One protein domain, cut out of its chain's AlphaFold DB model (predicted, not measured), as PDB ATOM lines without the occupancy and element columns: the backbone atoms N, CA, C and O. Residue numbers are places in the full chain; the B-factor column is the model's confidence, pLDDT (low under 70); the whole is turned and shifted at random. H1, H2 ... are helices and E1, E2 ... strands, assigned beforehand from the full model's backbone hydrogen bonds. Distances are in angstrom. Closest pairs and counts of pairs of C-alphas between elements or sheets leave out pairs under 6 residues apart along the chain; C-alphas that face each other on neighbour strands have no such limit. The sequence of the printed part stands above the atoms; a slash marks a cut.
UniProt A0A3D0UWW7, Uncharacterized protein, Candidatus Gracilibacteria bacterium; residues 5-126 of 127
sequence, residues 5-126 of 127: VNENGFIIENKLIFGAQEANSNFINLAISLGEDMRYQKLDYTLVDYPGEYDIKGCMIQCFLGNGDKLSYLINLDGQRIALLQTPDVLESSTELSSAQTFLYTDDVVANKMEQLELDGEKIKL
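Overview. This is residues 5 to 126 of the 127 residues of an uncharacterized protein of Candidatus Gracilibacteria bacterium (UniProt A0A3D0UWW7). A twisted six-stranded sheet, E5 to E10, forms a slab with helices H1, H2 and H3 over one face, and a small sheet of four short strands, E1 to E4, lies partly face to face with it on the other. The two sheets make a sandwich, their strands at 21 degrees to each other. The printed part has 122 residues with ten named strands and three named helices, in the order E1 to E8, H1, H2, E9, H3, E10. Both sheets are mixed, with strand orders E5 E6 E7 E8 E9 E10 and E1 E2 E3 E4; the class is mixed, helices and strands. The whole is compact, with a radius of gyration of the C-alphas of 13.7 A, and elongated, spanning 42 by 28 by 24 A.

Along the chain. E1, residues 10 to 12, begins at C-alpha 10 (15.760, 4.864, 26.150). E2 is residues 16 to 18, E3 28 to 30 and E4 46 to 48. E5, residues 52 to 56, measures 12.5 A, E6, 59 to 65, 19.3 A, E7, 71 to 77, 18.4 A, and E8, 80 to 85, 16.0 A. H1 is residues 89 to 93, H2 95 to 99 and E9 102 to 105. H3, residues 108 to 116, measures 12.3 A. E10, residues 122 to 125, ends at C-alpha 125 (7.440, 8.344, 19.867).

Arrangement. E5 to E8 form a meander, each strand the antiparallel neighbour of the one before; N 54 and O 61 are 2.8 A apart, N 62 and O 74 2.8 A, and N 75 and O 82 2.8 A. E8 and E9 are parallel, with N 83 and O 102 at 2.8 A, and so are E9 and E10, with N 103 and O 122 at 2.8 A. E8, H1 H2, E9 and E9, H3, E10 are strand-helix-strand units, two parallel neighbour strands with helices between, both with right-handed crossovers. H1, H2 and H3 lie on the same face; H3 is over E9 at a height over the sheet of 9.7 A and runs along the strands, at 13 degrees to E9 on the local plane. The closest C-alphas of H2 and E8 are those of Leu 97 and Ala 83, 6.2 A apart. In H1 and H3 every O i to N i+4 pair is within hydrogen-bond range; in H2 0 of 1 is, but 2 of 2 O i to N i+3 pairs are. E1 and E2 form an antiparallel hairpin, with N 10 and O 18 at 2.8 A. E2 and E3 are parallel, with N 30 and O 17 at 2.8 A, as are E3 and E4, with N 48 and O 29 at 2.8 A.

Size, cuts and confidence. The two C-alphas farthest apart are those of Gln 41 and Glu 118, 43.1 A. The printed part has no cut, and the link E3 to E4 is long. The mean pLDDT of the printed part is 91.5; residues 38, 40 and 41 are under 70.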
ATOM      1  N   VAL A   5      18.834   8.130  22.949       89.75
ATOM      2  CA  VAL A   5      19.565   6.981  22.395       89.75
ATOM      3  C   VAL A   5      18.876   5.700  22.848       89.75
ATOM      4  O   VAL A   5      18.577   5.547  24.028       89.75
ATOM      5  N   ASN A   6      18.610   4.787  21.913       87.00
ATOM      6  CA  ASN A   6      18.062   3.470  22.229       87.00
ATOM      7  C   ASN A   6      19.206   2.458  22.372       87.00
ATOM      8  O   ASN A   6      19.728   1.962  21.374       87.00
ATOM      9  N   GLU A   7      19.604   2.185  23.610       84.00
ATOM     10  CA  GLU A   7      20.665   1.241  23.957       84.00
ATOM     11  C   GLU A   7      20.285   0.526  25.261       84.00
ATOM     12  O   GLU A   7      20.444   1.070  26.351       84.00
ATOM     13  N   ASN A   8      19.730  -0.689  25.148       84.69
ATOM     14  CA  ASN A   8      19.168  -1.450  26.276       84.69
ATOM     15  C   ASN A   8      18.109  -0.677  27.084       84.69
ATOM     16  O   ASN A   8      17.970  -0.915  28.277       84.69
ATOM     17  N   GLY A   9      17.383   0.236  26.437       91.06
ATOM     18  CA  GLY A   9      16.472   1.205  27.045       91.06
ATOM     19  C   GLY A   9      16.588   2.558  26.339       91.06
ATOM     20  O   GLY A   9      17.455   2.754  25.487       91.06
ATOM     21  N   PHE A  10      15.723   3.505  26.687       94.62
ATOM     22  CA  PHE A  10      15.760   4.864  26.150       94.62
ATOM     23  C   PHE A  10      16.557   5.770  27.083       94.62
ATOM     24  O   PHE A  10      16.067   6.171  28.140       94.62
ATOM     25  N   ILE A  11      17.789   6.088  26.695       94.88
ATOM     26  CA  ILE A  11      18.642   7.040  27.406       94.88
ATOM     27  C   ILE A  11      18.202   8.449  27.024       94.88
ATOM     28  O   ILE A  11      18.173   8.782  25.843       94.88
ATOM     29  N   ILE A  12      17.886   9.270  28.021       94.12
ATOM     30  CA  ILE A  12      17.364  10.630  27.860       94.12
ATOM     31  C   ILE A  12      18.369  11.608  28.470       94.12
ATOM     32  O   ILE A  12      18.740  11.478  29.643       94.12
ATOM     33  N   GLU A  13      18.830  12.568  27.663       92.75
ATOM     34  CA  GLU A  13      19.770  13.631  28.066       92.75
ATOM     35  C   GLU A  13      21.043  13.108  28.760       92.75
ATOM     36  O   GLU A  13      21.653  13.792  29.580       92.75
ATOM     37  N   ASN A  14      21.441  11.863  28.460       93.00
ATOM     38  CA  ASN A  14      22.571  11.167  29.084       93.00
ATOM     39  C   ASN A  14      22.528  11.157  30.632       93.00
ATOM     40  O   ASN A  14      23.567  11.100  31.292       93.00
ATOM     41  N   LYS A  15      21.329  11.241  31.223       93.62
ATOM     42  CA  LYS A  15      21.118  11.286  32.681       93.62
ATOM     43  C   LYS A  15      20.085  10.274  33.162       93.62
ATOM     44  O   LYS A  15      20.243   9.724  34.252       93.62
ATOM     45  N   LEU A  16      19.051  10.022  32.364       95.56
ATOM     46  CA  LEU A  16      17.985   9.079  32.691       95.56
ATOM     47  C   LEU A  16      17.994   7.917  31.705       95.56
ATOM     48  O   LEU A  16      18.406   8.081  30.558       95.56
ATOM     49  N   ILE A  17      17.511   6.761  32.145       96.19
ATOM     50  CA  ILE A  17      17.245   5.619  31.278       96.19
ATOM     51  C   ILE A  17      15.848   5.080  31.571       96.19
ATOM     52  O   ILE A  17      15.522   4.766  32.715       96.19
ATOM     53  N   PHE A  18      15.010   4.997  30.542       96.25
ATOM     54  CA  PHE A  18      13.647   4.490  30.641       96.25
ATOM     55  C   PHE A  18      13.515   3.127  29.968       96.25
ATOM     56  O   PHE A  18      13.979   2.929  28.845       96.25
ATOM     57  N   GLY A  19      12.857   2.190  30.652       89.81
ATOM     58  CA  GLY A  19      12.545   0.879  30.086       89.81
ATOM     59  C   GLY A  19      13.743  -0.023  29.838       89.81
ATOM     60  O   GLY A  19      13.711  -0.852  28.929       89.81
ATOM     61  N   ALA A  20      14.790   0.131  30.647       91.75
ATOM     62  CA  ALA A  20      15.928  -0.763  30.583       91.75
ATOM     63  C   ALA A  20      15.595  -2.162  31.110       91.75
ATOM     64  O   ALA A  20      14.909  -2.297  32.124       91.75
ATOM     65  N   GLN A  21      16.096  -3.199  30.433       86.25
ATOM     66  CA  GLN A  21      15.943  -4.587  30.897       86.25
ATOM     67  C   GLN A  21      16.782  -4.862  32.149       86.25
ATOM     68  O   GLN A  21      16.373  -5.625  33.019       86.25
ATOM     69  N   GLU A  22      17.945  -4.218  32.240       88.44
ATOM     70  CA  GLU A  22      18.850  -4.296  33.380       88.44
ATOM     71  C   GLU A  22      19.140  -2.889  33.895       88.44
ATOM     72  O   GLU A  22      19.286  -1.940  33.120       88.44
ATOM     73  N   ALA A  23      19.226  -2.748  35.216       89.50
ATOM     74  CA  ALA A  23      19.508  -1.462  35.826       89.50
ATOM     75  C   ALA A  23      20.940  -0.998  35.520       89.50
ATOM     76  O   ALA A  23      21.890  -1.780  35.564       89.50
ATOM     77  N   ASN A  24      21.102   0.301  35.279       92.69
ATOM     78  CA  ASN A  24      22.390   0.915  34.983       92.69
ATOM     79  C   ASN A  24      22.744   1.967  36.043       92.69
ATOM     80  O   ASN A  24      22.000   2.924  36.251       92.69
ATOM     81  N   SER A  25      23.889   1.814  36.711       93.00
ATOM     82  CA  SER A  25      24.328   2.705  37.796       93.00
ATOM     83  C   SER A  25      24.782   4.094  37.326       93.00
ATOM     84  O   SER A  25      24.861   5.016  38.141       93.00
ATOM     85  N   ASN A  26      25.032   4.278  36.025       93.00
ATOM     86  CA  ASN A  26      25.400   5.577  35.456       93.00
ATOM     87  C   ASN A  26      24.196   6.519  35.297       93.00
ATOM     88  O   ASN A  26      24.384   7.735  35.234       93.00
ATOM     89  N   PHE A  27      22.974   5.979  35.268       95.06
ATOM     90  CA  PHE A  27      21.750   6.727  34.985       95.06
ATOM     91  C   PHE A  27      20.732   6.626  36.127       95.06
ATOM     92  O   PHE A  27      20.810   5.762  37.002       95.06
ATOM     93  N   ILE A  28      19.753   7.528  36.111       95.31
ATOM     94  CA  ILE A  28      18.522   7.379  36.890       95.31
ATOM     95  C   ILE A  28      17.615   6.417  36.123       95.31
ATOM     96  O   ILE A  28      17.198   6.722  35.007       95.31
ATOM     97  N   ASN A  29      17.333   5.255  36.706       96.06
ATOM     98  CA  ASN A  29      16.504   4.233  36.078       96.06
ATOM     99  C   ASN A  29      15.033   4.575  36.315       96.06
ATOM    100  O   ASN A  29      14.608   4.709  37.460       96.06
ATOM    101  N   LEU A  30      14.271   4.708  35.235       96.56
ATOM    102  CA  LEU A  30      12.830   4.920  35.245       96.56
ATOM    103  C   LEU A  30      12.154   3.610  34.842       96.56
ATOM    104  O   LEU A  30      12.322   3.134  33.713       96.56
ATOM    105  N   ALA A  31      11.420   3.008  35.773       95.56
ATOM    106  CA  ALA A  31      10.758   1.735  35.534       95.56
ATOM    107  C   ALA A  31       9.545   1.885  34.600       95.56
ATOM    108  O   ALA A  31       8.893   2.927  34.535       95.56
ATOM    109  N   ILE A  32       9.223   0.814  33.878       95.06
ATOM    110  CA  ILE A  32       8.012   0.751  33.045       95.06
ATOM    111  C   ILE A  32       6.777   0.517  33.918       95.06
ATOM    112  O   ILE A  32       5.709   1.051  33.631       95.06
ATOM    113  N   SER A  33       6.913  -0.272  34.976       95.19
ATOM    114  CA  SER A  33       5.807  -0.694  35.824       95.19
ATOM    115  C   SER A  33       6.104  -0.463  37.295       95.19
ATOM    116  O   SER A  33       7.270  -0.355  37.683       95.19
ATOM    117  N   LEU A  34       5.040  -0.421  38.092       94.75
ATOM    118  CA  LEU A  34       5.098  -0.336  39.543       94.75
ATOM    119  C   LEU A  34       6.006  -1.437  40.109       94.75
ATOM    120  O   LEU A  34       5.887  -2.613  39.752       94.75
ATOM    121  N   GLY A  35       6.939  -1.030  40.962       89.81
ATOM    122  CA  GLY A  35       7.795  -1.922  41.723       89.81
ATOM    123  C   GLY A  35       7.111  -2.472  42.971       89.81
ATOM    124  O   GLY A  35       5.947  -2.201  43.258       89.81
ATOM    125  N   GLU A  36       7.854  -3.259  43.739       85.38
ATOM    126  CA  GLU A  36       7.367  -3.792  45.010       85.38
ATOM    127  C   GLU A  36       7.275  -2.684  46.074       85.38
ATOM    128  O   GLU A  36       8.199  -1.883  46.214       85.38
ATOM    129  N   ASP A  37       6.210  -2.697  46.887       70.94
ATOM    130  CA  ASP A  37       5.975  -1.720  47.970       70.94
ATOM    131  C   ASP A  37       7.147  -1.605  48.966       70.94
ATOM    132  O   ASP A  37       7.330  -0.573  49.613       70.94
ATOM    133  N   MET A  38       7.943  -2.668  49.132       68.00
ATOM    134  CA  MET A  38       9.096  -2.681  50.032       68.00
ATOM    135  C   MET A  38      10.301  -3.374  49.402       68.00
ATOM    136  O   MET A  38      10.371  -4.600  49.320       68.00
ATOM    137  N   ARG A  39      11.326  -2.582  49.073       73.00
ATOM    138  CA  ARG A  39      12.661  -3.092  48.750       73.00
ATOM    139  C   ARG A  39      13.506  -3.162  50.019       73.00
ATOM    140  O   ARG A  39      13.970  -2.153  50.536       73.00
ATOM    141  N   TYR A  40      13.744  -4.378  50.504       60.16
ATOM    142  CA  TYR A  40      14.612  -4.625  51.666       60.16
ATOM    143  C   TYR A  40      16.112  -4.502  51.341       60.16
ATOM    144  O   TYR A  40      16.945  -4.503  52.246       60.16
ATOM    145  N   GLN A  41      16.470  -4.415  50.056       69.06
ATOM    146  CA  GLN A  41      17.854  -4.361  49.593       69.06
ATOM    147  C   GLN A  41      18.247  -2.939  49.202       69.06
ATOM    148  O   GLN A  41      17.523  -2.247  48.486       69.06
ATOM    149  N   LYS A  42      19.436  -2.521  49.645       73.25
ATOM    150  CA  LYS A  42      20.069  -1.295  49.165       73.25
ATOM    151  C   LYS A  42      20.517  -1.525  47.722       73.25
ATOM    152  O   LYS A  42      21.288  -2.443  47.470       73.25
ATOM    153  N   LEU A  43      20.022  -0.707  46.800       83.50
ATOM    154  CA  LEU A  43      20.398  -0.774  45.390       83.50
ATOM    155  C   LEU A  43      21.719  -0.030  45.161       83.50
ATOM    156  O   LEU A  43      21.930   1.052  45.710       83.50
ATOM    157  N   ASP A  44      22.579  -0.579  44.304       88.88
ATOM    158  CA  ASP A  44      23.809   0.078  43.831       88.88
ATOM    159  C   ASP A  44      23.547   1.105  42.710       88.88
ATOM    160  O   ASP A  44      24.469   1.687  42.137       88.88
ATOM    161  N   TYR A  45      22.276   1.332  42.379       91.44
ATOM    162  CA  TYR A  45      21.814   2.224  41.324       91.44
ATOM    163  C   TYR A  45      20.622   3.055  41.799       91.44
ATOM    164  O   TYR A  45      19.952   2.738  42.782       91.44
ATOM    165  N   THR A  46      20.356   4.149  41.087       93.50
ATOM    166  CA  THR A  46      19.186   4.995  41.334       93.50
ATOM    167  C   THR A  46      18.002   4.477  40.529       93.50
ATOM    168  O   THR A  46      18.128   4.313  39.316       93.50
ATOM    169  N   LEU A  47      16.867   4.254  41.188       94.00
ATOM    170  CA  LEU A  47      15.642   3.746  40.579       94.00
ATOM    171  C   LEU A  47      14.434   4.564  41.031       94.00
ATOM    172  O   LEU A  47      14.316   4.881  42.214       94.00
ATOM    173  N   VAL A  48      13.544   4.844  40.085       95.31
ATOM    174  CA  VAL A  48      12.191   5.335  40.328       95.31
ATOM    175  C   VAL A  48      11.222   4.303  39.764       95.31
ATOM    176  O   VAL A  48      11.151   4.103  38.550       95.31
ATOM    177  N   ASP A  49      10.526   3.612  40.658       94.88
ATOM    178  CA  ASP A  49       9.571   2.545  40.352       94.88
ATOM    179  C   ASP A  49       8.288   2.637  41.188       94.88
ATOM    180  O   ASP A  49       7.489   1.704  41.201       94.88
ATOM    181  N   TYR A  50       8.073   3.757  41.876       94.56
ATOM    182  CA  TYR A  50       6.879   3.993  42.675       94.56
ATOM    183  C   TYR A  50       6.353   5.420  42.450       94.56
ATOM    184  O   TYR A  50       7.149   6.326  42.195       94.56
ATOM    185  N   PRO A  51       5.030   5.649  42.510       94.44
ATOM    186  CA  PRO A  51       4.455   6.982  42.389       94.44
ATOM    187  C   PRO A  51       4.911   7.910  43.510       94.44
ATOM    188  O   PRO A  51       4.981   7.518  44.676       94.44
ATOM    189  N   GLY A  52       5.164   9.167  43.165       94.00
ATOM    190  CA  GLY A  52       5.648  10.163  44.112       94.00
ATOM    191  C   GLY A  52       6.553  11.198  43.467       94.00
ATOM    192  O   GLY A  52       6.721  11.235  42.249       94.00
ATOM    193  N   GLU A  53       7.146  12.042  44.302       95.81
ATOM    194  CA  GLU A  53       8.042  13.111  43.874       95.81
ATOM    195  C   GLU A  53       9.457  12.840  44.376       95.81
ATOM    196  O   GLU A  53       9.678  12.517  45.545       95.81
ATOM    197  N   TYR A  54      10.421  12.982  43.477       95.31
ATOM    198  CA  TYR A  54      11.812  12.633  43.705       95.31
ATOM    199  C   TYR A  54      12.702  13.801  43.286       95.31
ATOM    200  O   TYR A  54      12.609  14.283  42.160       95.31
ATOM    201  N   ASP A  55      13.599  14.228  44.173       95.12
ATOM    202  CA  ASP A  55      14.725  15.098  43.824       95.12
ATOM    203  C   ASP A  55      15.994  14.249  43.820       95.12
ATOM    204  O   ASP A  55      16.454  13.776  44.866       95.12
ATOM    205  N   ILE A  56      16.529  13.997  42.626       93.75
ATOM    206  CA  ILE A  56      17.700  13.149  42.455       93.75
ATOM    207  C   ILE A  56      18.735  13.881  41.610       93.75
ATOM    208  O   ILE A  56      18.571  14.064  40.407       93.75
ATOM    209  N   LYS A  57      19.850  14.267  42.244       86.44
ATOM    210  CA  LYS A  57      20.980  14.952  41.590       86.44
ATOM    211  C   LYS A  57      20.551  16.242  40.857       86.44
ATOM    212  O   LYS A  57      21.097  16.549  39.799       86.44
ATOM    213  N   GLY A  58      19.583  16.986  41.404       86.25
ATOM    214  CA  GLY A  58      19.054  18.208  40.784       86.25
ATOM    215  C   GLY A  58      18.100  17.954  39.612       86.25
ATOM    216  O   GLY A  58      17.759  18.887  38.889       86.25
ATOM    217  N   CYS A  59      17.681  16.703  39.412       93.00
ATOM    218  CA  CYS A  59      16.589  16.332  38.527       93.00
ATOM    219  C   CYS A  59      15.346  16.082  39.382       93.00
ATOM    220  O   CYS A  59      15.340  15.181  40.223       93.00
ATOM    221  N   MET A  60      14.311  16.894  39.173       96.12
ATOM    222  CA  MET A  60      13.020  16.696  39.823       96.12
ATOM    223  C   MET A  60      12.178  15.777  38.943       96.12
ATOM    224  O   MET A  60      11.966  16.067  37.765       96.12
ATOM    225  N   ILE A  61      11.730  14.663  39.507       96.81
ATOM    226  CA  ILE A  61      10.974  13.622  38.817       96.81
ATOM    227  C   ILE A  61       9.687  13.399  39.598       96.81
ATOM    228  O   ILE A  61       9.723  12.998  40.758       96.81
ATOM    229  N   GLN A  62       8.553  13.632  38.956       96.56
ATOM    230  CA  GLN A  62       7.245  13.251  39.470       96.56
ATOM    231  C   GLN A  62       6.810  11.978  38.743       96.56
ATOM    232  O   GLN A  62       6.835  11.929  37.513       96.56
ATOM    233  N   CYS A  63       6.463  10.939  39.494       96.38
ATOM    234  CA  CYS A  63       6.052   9.637  38.988       96.38
ATOM    235  C   CYS A  63       4.554   9.429  39.226       96.38
ATOM    236  O   CYS A  63       4.057   9.612  40.338       96.38
ATOM    237  N   PHE A  64       3.852   9.015  38.176       95.62
ATOM    238  CA  PHE A  64       2.406   8.836  38.136       95.62
ATOM    239  C   PHE A  64       2.075   7.383  37.810       95.62
ATOM    240  O   PHE A  64       2.643   6.809  36.879       95.62
ATOM    241  N   LEU A  65       1.123   6.806  38.545       95.81
ATOM    242  CA  LEU A  65       0.570   5.493  38.229       95.81
ATOM    243  C   LEU A  65      -0.547   5.642  37.202       95.81
ATOM    244  O   LEU A  65      -1.535   6.326  37.462       95.81
ATOM    245  N   GLY A  66      -0.380   4.995  36.057       93.88
ATOM    246  CA  GLY A  66      -1.411   4.841  35.045       93.88
ATOM    247  C   GLY A  66      -2.020   3.441  35.043       93.88
ATOM    248  O   GLY A  66      -1.638   2.558  35.816       93.88
ATOM    249  N   ASN A  67      -2.957   3.216  34.125       94.06
ATOM    250  CA  ASN A  67      -3.616   1.920  33.978       94.06
ATOM    251  C   ASN A  67      -2.643   0.755  33.711       94.06
ATOM    252  O   ASN A  67      -1.700   0.860  32.924       94.06
ATOM    253  N   GLY A  68      -2.943  -0.404  34.308       94.12
ATOM    254  CA  GLY A  68      -2.133  -1.619  34.158       94.12
ATOM    255  C   GLY A  68      -0.772  -1.523  34.845       94.12
ATOM    256  O   GLY A  68       0.202  -2.059  34.324       94.12
ATOM    257  N   ASP A  69      -0.714  -0.795  35.962       95.06
ATOM    258  CA  ASP A  69       0.483  -0.554  36.768       95.06
ATOM    259  C   ASP A  69       1.642   0.089  35.997       95.06
ATOM    260  O   ASP A  69       2.803  -0.064  36.370       95.06
ATOM    261  N   LYS A  70       1.346   0.813  34.911       95.75
ATOM    262  CA  LYS A  70       2.358   1.494  34.097       95.75
ATOM    263  C   LYS A  70       2.715   2.845  34.694       95.75
ATOM    264  O   LYS A  70       1.836   3.628  35.040       95.75
ATOM    265  N   LEU A  71       4.005   3.151  34.752       96.06
ATOM    266  CA  LEU A  71       4.497   4.400  35.326       96.06
ATOM    267  C   LEU A  71       4.736   5.459  34.253       96.06
ATOM    268  O   LEU A  71       5.410   5.218  33.254       96.06
ATOM    269  N   SER A  72       4.208   6.652  34.473       96.25
ATOM    270  CA  SER A  72       4.502   7.830  33.655       96.25
ATOM    271  C   SER A  72       5.250   8.863  34.489       96.25
ATOM    272  O   SER A  72       5.197   8.832  35.717       96.25
ATOM    273  N   TYR A  73       5.965   9.773  33.835       97.00
ATOM    274  CA  TYR A  73       6.880  10.688  34.509       97.00
ATOM    275  C   TYR A  73       6.728  12.116  34.003       97.00
ATOM    276  O   TYR A  73       6.574  12.336  32.804       97.00
ATOM    277  N   LEU A  74       6.851  13.082  34.907       96.94
ATOM    278  CA  LEU A  74       7.168  14.467  34.577       96.94
ATOM    279  C   LEU A  74       8.553  14.778  35.125       96.94
ATOM    280  O   LEU A  74       8.799  14.684  36.324       96.94
ATOM    281  N   ILE A  75       9.467  15.120  34.231       96.69
ATOM    282  CA  ILE A  75      10.877  15.312  34.534       96.69
ATOM    283  C   ILE A  75      11.200  16.781  34.300       96.69
ATOM    284  O   ILE A  75      10.997  17.300  33.203       96.69
ATOM    285  N   ASN A  76      11.719  17.450  35.321       95.44
ATOM    286  CA  ASN A  76      12.309  18.771  35.195       95.44
ATOM    287  C   ASN A  76      13.828  18.633  35.269       95.44
ATOM    288  O   ASN A  76      14.392  18.278  36.311       95.44
ATOM    289  N   LEU A  77      14.477  18.885  34.139       91.06
ATOM    290  CA  LEU A  77      15.911  18.739  33.974       91.06
ATOM    291  C   LEU A  77      16.473  19.989  33.306       91.06
ATOM    292  O   LEU A  77      16.081  20.323  32.195       91.06
ATOM    293  N   ASP A  78      17.383  20.681  33.994       87.62
ATOM    294  CA  ASP A  78      18.059  21.885  33.483       87.62
ATOM    295  C   ASP A  78      17.081  22.958  32.938       87.62
ATOM    296  O   ASP A  78      17.391  23.700  32.008       87.62
ATOM    297  N   GLY A  79      15.878  23.048  33.525       86.94
ATOM    298  CA  GLY A  79      14.815  23.978  33.118       86.94
ATOM    299  C   GLY A  79      13.909  23.480  31.983       86.94
ATOM    300  O   GLY A  79      12.937  24.156  31.636       86.94
ATOM    301  N   GLN A  80      14.179  22.299  31.428       91.50
ATOM    302  CA  GLN A  80      13.323  21.637  30.450       91.50
ATOM    303  C   GLN A  80      12.344  20.690  31.153       91.50
ATOM    304  O   GLN A  80      12.741  19.841  31.952       91.50
ATOM    305  N   ARG A  81      11.051  20.823  30.829       94.88
ATOM    306  CA  ARG A  81       9.999  19.903  31.288       94.88
ATOM    307  C   ARG A  81       9.719  18.840  30.234       94.88
ATOM    308  O   ARG A  81       9.282  19.168  29.131       94.88
ATOM    309  N   ILE A  82       9.945  17.585  30.595       96.56
ATOM    310  CA  ILE A  82       9.803  16.419  29.728       96.56
ATOM    311  C   ILE A  82       8.768  15.491  30.363       96.56
ATOM    312  O   ILE A  82       8.979  14.996  31.467       96.56
ATOM    313  N   ALA A  83       7.655  15.254  29.680       96.81
ATOM    314  CA  ALA A  83       6.696  14.226  30.059       96.81
ATOM    315  C   ALA A  83       7.063  12.914  29.365       96.81
ATOM    316  O   ALA A  83       7.318  12.904  28.165       96.81
ATOM    317  N   LEU A  84       7.067  11.809  30.104       96.75
ATOM    318  CA  LEU A  84       7.203  10.458  29.577       96.75
ATOM    319  C   LEU A  84       5.925   9.693  29.899       96.75
ATOM    320  O   LEU A  84       5.623   9.439  31.061       96.75
ATOM    321  N   LEU A  85       5.167   9.346  28.866       96.12
ATOM    322  CA  LEU A  85       3.797   8.873  28.981       96.12
ATOM    323  C   LEU A  85       3.647   7.462  28.420       96.12
ATOM    324  O   LEU A  85       3.950   7.200  27.255       96.12
ATOM    325  N   GLN A  86       3.115   6.566  29.245       95.00
ATOM    326  CA  GLN A  86       2.837   5.187  28.839       95.00
ATOM    327  C   GLN A  86       1.355   4.882  28.647       95.00
ATOM    328  O   GLN A  86       1.003   3.951  27.918       95.00
ATOM    329  N   THR A  87       0.483   5.638  29.308       94.56
ATOM    330  CA  THR A  87      -0.966   5.481  29.202       94.56
ATOM    331  C   THR A  87      -1.632   6.846  29.077       94.56
ATOM    332  O   THR A  87      -1.085   7.844  29.539       94.56
ATOM    333  N   PRO A  88      -2.795   6.941  28.418       94.00
ATOM    334  CA  PRO A  88      -3.488   8.216  28.241       94.00
ATOM    335  C   PRO A  88      -4.166   8.727  29.525       94.00
ATOM    336  O   PRO A  88      -4.390   9.927  29.645       94.00
ATOM    337  N   ASP A  89      -4.505   7.852  30.478       93.94
ATOM    338  CA  ASP A  89      -5.309   8.205  31.661       93.94
ATOM    339  C   ASP A  89      -4.585   9.135  32.651       93.94
ATOM    340  O   ASP A  89      -5.220   9.939  33.340       93.94
ATOM    341  N   VAL A  90      -3.249   9.102  32.672       92.69
ATOM    342  CA  VAL A  90      -2.453   9.991  33.530       92.69
ATOM    343  C   VAL A  90      -2.587  11.459  33.121       92.69
ATOM    344  O   VAL A  90      -2.512  12.331  33.984       92.69
ATOM    345  N   LEU A  91      -2.845  11.737  31.835       91.19
ATOM    346  CA  LEU A  91      -3.056  13.094  31.316       91.19
ATOM    347  C   LEU A  91      -4.355  13.717  31.831       91.19
ATOM    348  O   LEU A  91      -4.458  14.934  31.931       91.19
ATOM    349  N   GLU A  92      -5.352  12.893  32.151       86.56
ATOM    350  CA  GLU A  92      -6.622  13.356  32.718       86.56
ATOM    351  C   GLU A  92      -6.516  13.519  34.234       86.56
ATOM    352  O   GLU A  92      -7.127  14.412  34.818       86.56
ATOM    353  N   SER A  93      -5.709  12.664  34.861       80.56
ATOM    354  CA  SER A  93      -5.501  12.651  36.307       80.56
ATOM    355  C   SER A  93      -4.551  13.751  36.794       80.56
ATOM    356  O   SER A  93      -4.609  14.118  37.965       80.56
ATOM    357  N   SER A  94      -3.684  14.281  35.920       78.75
ATOM    358  CA  SER A  94      -2.608  15.202  36.313       78.75
ATOM    359  C   SER A  94      -2.468  16.380  35.348       78.75
ATOM    360  O   SER A  94      -1.895  16.258  34.267       78.75
ATOM    361  N   THR A  95      -2.917  17.561  35.778       80.69
ATOM    362  CA  THR A  95      -2.822  18.810  34.997       80.69
ATOM    363  C   THR A  95      -1.384  19.288  34.792       80.69
ATOM    364  O   THR A  95      -1.103  20.043  33.863       80.69
ATOM    365  N   GLU A  96      -0.448  18.843  35.633       84.94
ATOM    366  CA  GLU A  96       0.963  19.223  35.537       84.94
ATOM    367  C   GLU A  96       1.625  18.690  34.263       84.94
ATOM    368  O   GLU A  96       2.470  19.373  33.677       84.94
ATOM    369  N   LEU A  97       1.202  17.514  33.783       88.00
ATOM    370  CA  LEU A  97       1.747  16.891  32.575       88.00
ATOM    371  C   LEU A  97       1.494  17.740  31.326       88.00
ATOM    372  O   LEU A  97       2.334  17.771  30.431       88.00
ATOM    373  N   SER A  98       0.393  18.495  31.293       86.00
ATOM    374  CA  SER A  98       0.065  19.413  30.196       86.00
ATOM    375  C   SER A  98       1.057  20.573  30.053       86.00
ATOM    376  O   SER A  98       1.067  21.236  29.025       86.00
ATOM    377  N   SER A  99       1.893  20.830  31.066       88.69
ATOM    378  CA  SER A  99       2.912  21.890  31.037       88.69
ATOM    379  C   SER A  99       4.267  21.447  30.471       88.69
ATOM    380  O   SER A  99       5.230  22.223  30.496       88.69
ATOM    381  N   ALA A 100       4.382  20.195  30.022       94.12
ATOM    382  CA  ALA A 100       5.615  19.693  29.440       94.12
ATOM    383  C   ALA A 100       5.909  20.359  28.089       94.12
ATOM    384  O   ALA A 100       5.019  20.631  27.293       94.12
ATOM    385  N   GLN A 101       7.189  20.617  27.835       95.44
ATOM    386  CA  GLN A 101       7.668  21.162  26.561       95.44
ATOM    387  C   GLN A 101       7.912  20.039  25.546       95.44
ATOM    388  O   GLN A 101       7.759  20.233  24.339       95.44
ATOM    389  N   THR A 102       8.287  18.862  26.049       96.00
ATOM    390  CA  THR A 102       8.527  17.650  25.267       96.00
ATOM    391  C   THR A 102       7.703  16.505  25.844       96.00
ATOM    392  O   THR A 102       7.737  16.266  27.049       96.00
ATOM    393  N   PHE A 103       7.012  15.774  24.980       96.19
ATOM    394  CA  PHE A 103       6.223  14.596  25.303       96.19
ATOM    395  C   PHE A 103       6.846  13.375  24.635       96.19
ATOM    396  O   PHE A 103       6.793  13.218  23.416       96.19
ATOM    397  N   LEU A 104       7.426  12.504  25.445       96.75
ATOM    398  CA  LEU A 104       7.889  11.185  25.051       96.75
ATOM    399  C   LEU A 104       6.758  10.189  25.296       96.75
ATOM    400  O   LEU A 104       6.177  10.183  26.380       96.75
ATOM    401  N   TYR A 105       6.432   9.350  24.321       95.50
ATOM    402  CA  TYR A 105       5.326   8.400  24.461       95.50
ATOM    403  C   TYR A 105       5.610   7.066  23.781       95.50
ATOM    404  O   TYR A 105       6.310   7.016  22.774       95.50
ATOM    405  N   THR A 106       5.049   5.984  24.316       90.44
ATOM    406  CA  THR A 106       5.289   4.619  23.810       90.44
ATOM    407  C   THR A 106       4.177   4.083  22.906       90.44
ATOM    408  O   THR A 106       4.382   3.101  22.208       90.44
ATOM    409  N   ASP A 107       2.980   4.679  22.922       91.25
ATOM    410  CA  ASP A 107       1.801   4.134  22.229       91.25
ATOM    411  C   ASP A 107       0.993   5.233  21.516       91.25
ATOM    412  O   ASP A 107       0.854   6.348  22.026       91.25
ATOM    413  N   ASP A 108       0.438   4.924  20.343       93.19
ATOM    414  CA  ASP A 108      -0.352   5.870  19.542       93.19
ATOM    415  C   ASP A 108      -1.656   6.283  20.241       93.19
ATOM    416  O   ASP A 108      -2.169   7.374  20.002       93.19
ATOM    417  N   VAL A 109      -2.183   5.464  21.158       93.94
ATOM    418  CA  VAL A 109      -3.332   5.854  21.987       93.94
ATOM    419  C   VAL A 109      -2.999   7.079  22.850       93.94
ATOM    420  O   VAL A 109      -3.856   7.945  23.042       93.94
ATOM    421  N   VAL A 110      -1.755   7.196  23.323       94.44
ATOM    422  CA  VAL A 110      -1.287   8.380  24.060       94.44
ATOM    423  C   VAL A 110      -1.208   9.583  23.125       94.44
ATOM    424  O   VAL A 110      -1.702  10.650  23.478       94.44
ATOM    425  N   ALA A 111      -0.660   9.410  21.916       94.50
ATOM    426  CA  ALA A 111      -0.602  10.472  20.911       94.50
ATOM    427  C   ALA A 111      -1.993  11.036  20.597       94.50
ATOM    428  O   ALA A 111      -2.212  12.239  20.741       94.50
ATOM    429  N   ASN A 112      -2.954  10.154  20.307       94.81
ATOM    430  CA  ASN A 112      -4.341  10.528  20.044       94.81
ATOM    431  C   ASN A 112      -4.956  11.307  21.215       94.81
ATOM    432  O   ASN A 112      -5.684  12.277  21.005       94.81
ATOM    433  N   LYS A 113      -4.672  10.905  22.462       94.81
ATOM    434  CA  LYS A 113      -5.170  11.621  23.643       94.81
ATOM    435  C   LYS A 113      -4.543  13.009  23.771       94.81
ATOM    436  O   LYS A 113      -5.262  13.961  24.055       94.81
ATOM    437  N   MET A 114      -3.240  13.147  23.530       94.62
ATOM    438  CA  MET A 114      -2.570  14.454  23.538       94.62
ATOM    439  C   MET A 114      -3.112  15.389  22.449       94.62
ATOM    440  O   MET A 114      -3.199  16.592  22.679       94.62
ATOM    441  N   GLU A 115      -3.492  14.858  21.283       93.25
ATOM    442  CA  GLU A 115      -4.153  15.632  20.224       93.25
ATOM    443  C   GLU A 115      -5.570  16.067  20.619       93.25
ATOM    444  O   GLU A 115      -5.921  17.225  20.427       93.25
ATOM    445  N   GLN A 116      -6.363  15.179  21.228       93.81
ATOM    446  CA  GLN A 116      -7.703  15.515  21.737       93.81
ATOM    447  C   GLN A 116      -7.679  16.593  22.822       93.81
ATOM    448  O   GLN A 116      -8.620  17.373  22.932       93.81
ATOM    449  N   LEU A 117      -6.628  16.600  23.643       92.19
ATOM    450  CA  LEU A 117      -6.405  17.594  24.690       92.19
ATOM    451  C   LEU A 117      -5.712  18.861  24.171       92.19
ATOM    452  O   LEU A 117      -5.430  19.750  24.970       92.19
ATOM    453  N   GLU A 118      -5.415  18.930  22.869       91.94
ATOM    454  CA  GLU A 118      -4.763  20.069  22.219       91.94
ATOM    455  C   GLU A 118      -3.438  20.464  22.900       91.94
ATOM    456  O   GLU A 118      -3.115  21.641  23.025       91.94
ATOM    457  N   LEU A 119      -2.650  19.478  23.358       91.62
ATOM    458  CA  LEU A 119      -1.399  19.761  24.065       91.62
ATOM    459  C   LEU A 119      -0.336  20.324  23.115       91.62
ATOM    460  O   LEU A 119       0.053  19.673  22.133       91.62
ATOM    461  N   ASP A 120       0.171  21.502  23.462       88.06
ATOM    462  CA  ASP A 120       1.307  22.152  22.818       88.06
ATOM    463  C   ASP A 120       2.633  21.541  23.292       88.06
ATOM    464  O   ASP A 120       2.864  21.389  24.488       88.06
ATOM    465  N   GLY A 121       3.527  21.205  22.360       90.00
ATOM    466  CA  GLY A 121       4.854  20.673  22.681       90.00
ATOM    467  C   GLY A 121       5.423  19.750  21.607       90.00
ATOM    468  O   GLY A 121       4.724  19.312  20.690       90.00
ATOM    469  N   GLU A 122       6.714  19.444  21.726       94.44
ATOM    470  CA  GLU A 122       7.401  18.483  20.860       94.44
ATOM    471  C   GLU A 122       6.989  17.058  21.249       94.44
ATOM    472  O   GLU A 122       7.236  16.627  22.371       94.44
ATOM    473  N   LYS A 123       6.355  16.319  20.336       94.88
ATOM    474  CA  LYS A 123       5.874  14.949  20.574       94.88
ATOM    475  C   LYS A 123       6.815  13.955  19.900       94.88
ATOM    476  O   LYS A 123       7.017  14.026  18.690       94.88
ATOM    477  N   ILE A 124       7.381  13.027  20.669       95.25
ATOM    478  CA  ILE A 124       8.362  12.042  20.199       95.25
ATOM    479  C   ILE A 124       7.915  10.639  20.612       95.25
ATOM    480  O   ILE A 124       7.793  10.335  21.799       95.25
ATOM    481  N   LYS A 125       7.721   9.761  19.623       94.75
ATOM    482  CA  LYS A 125       7.440   8.344  19.867       94.75
ATOM    483  C   LYS A 125       8.722   7.597  20.237       94.75
ATOM    484  O   LYS A 125       9.714   7.663  19.511       94.75
ATOM    485  N   LEU A 126       8.684   6.863  21.341       88.81
ATOM    486  CA  LEU A 126       9.733   5.964  21.805       88.81
ATOM    487  C   LEU A 126       9.431   4.536  21.329       88.81
ATOM    488  O   LEU A 126       8.886   3.749  22.095       88.81
TER     489      LEU A 126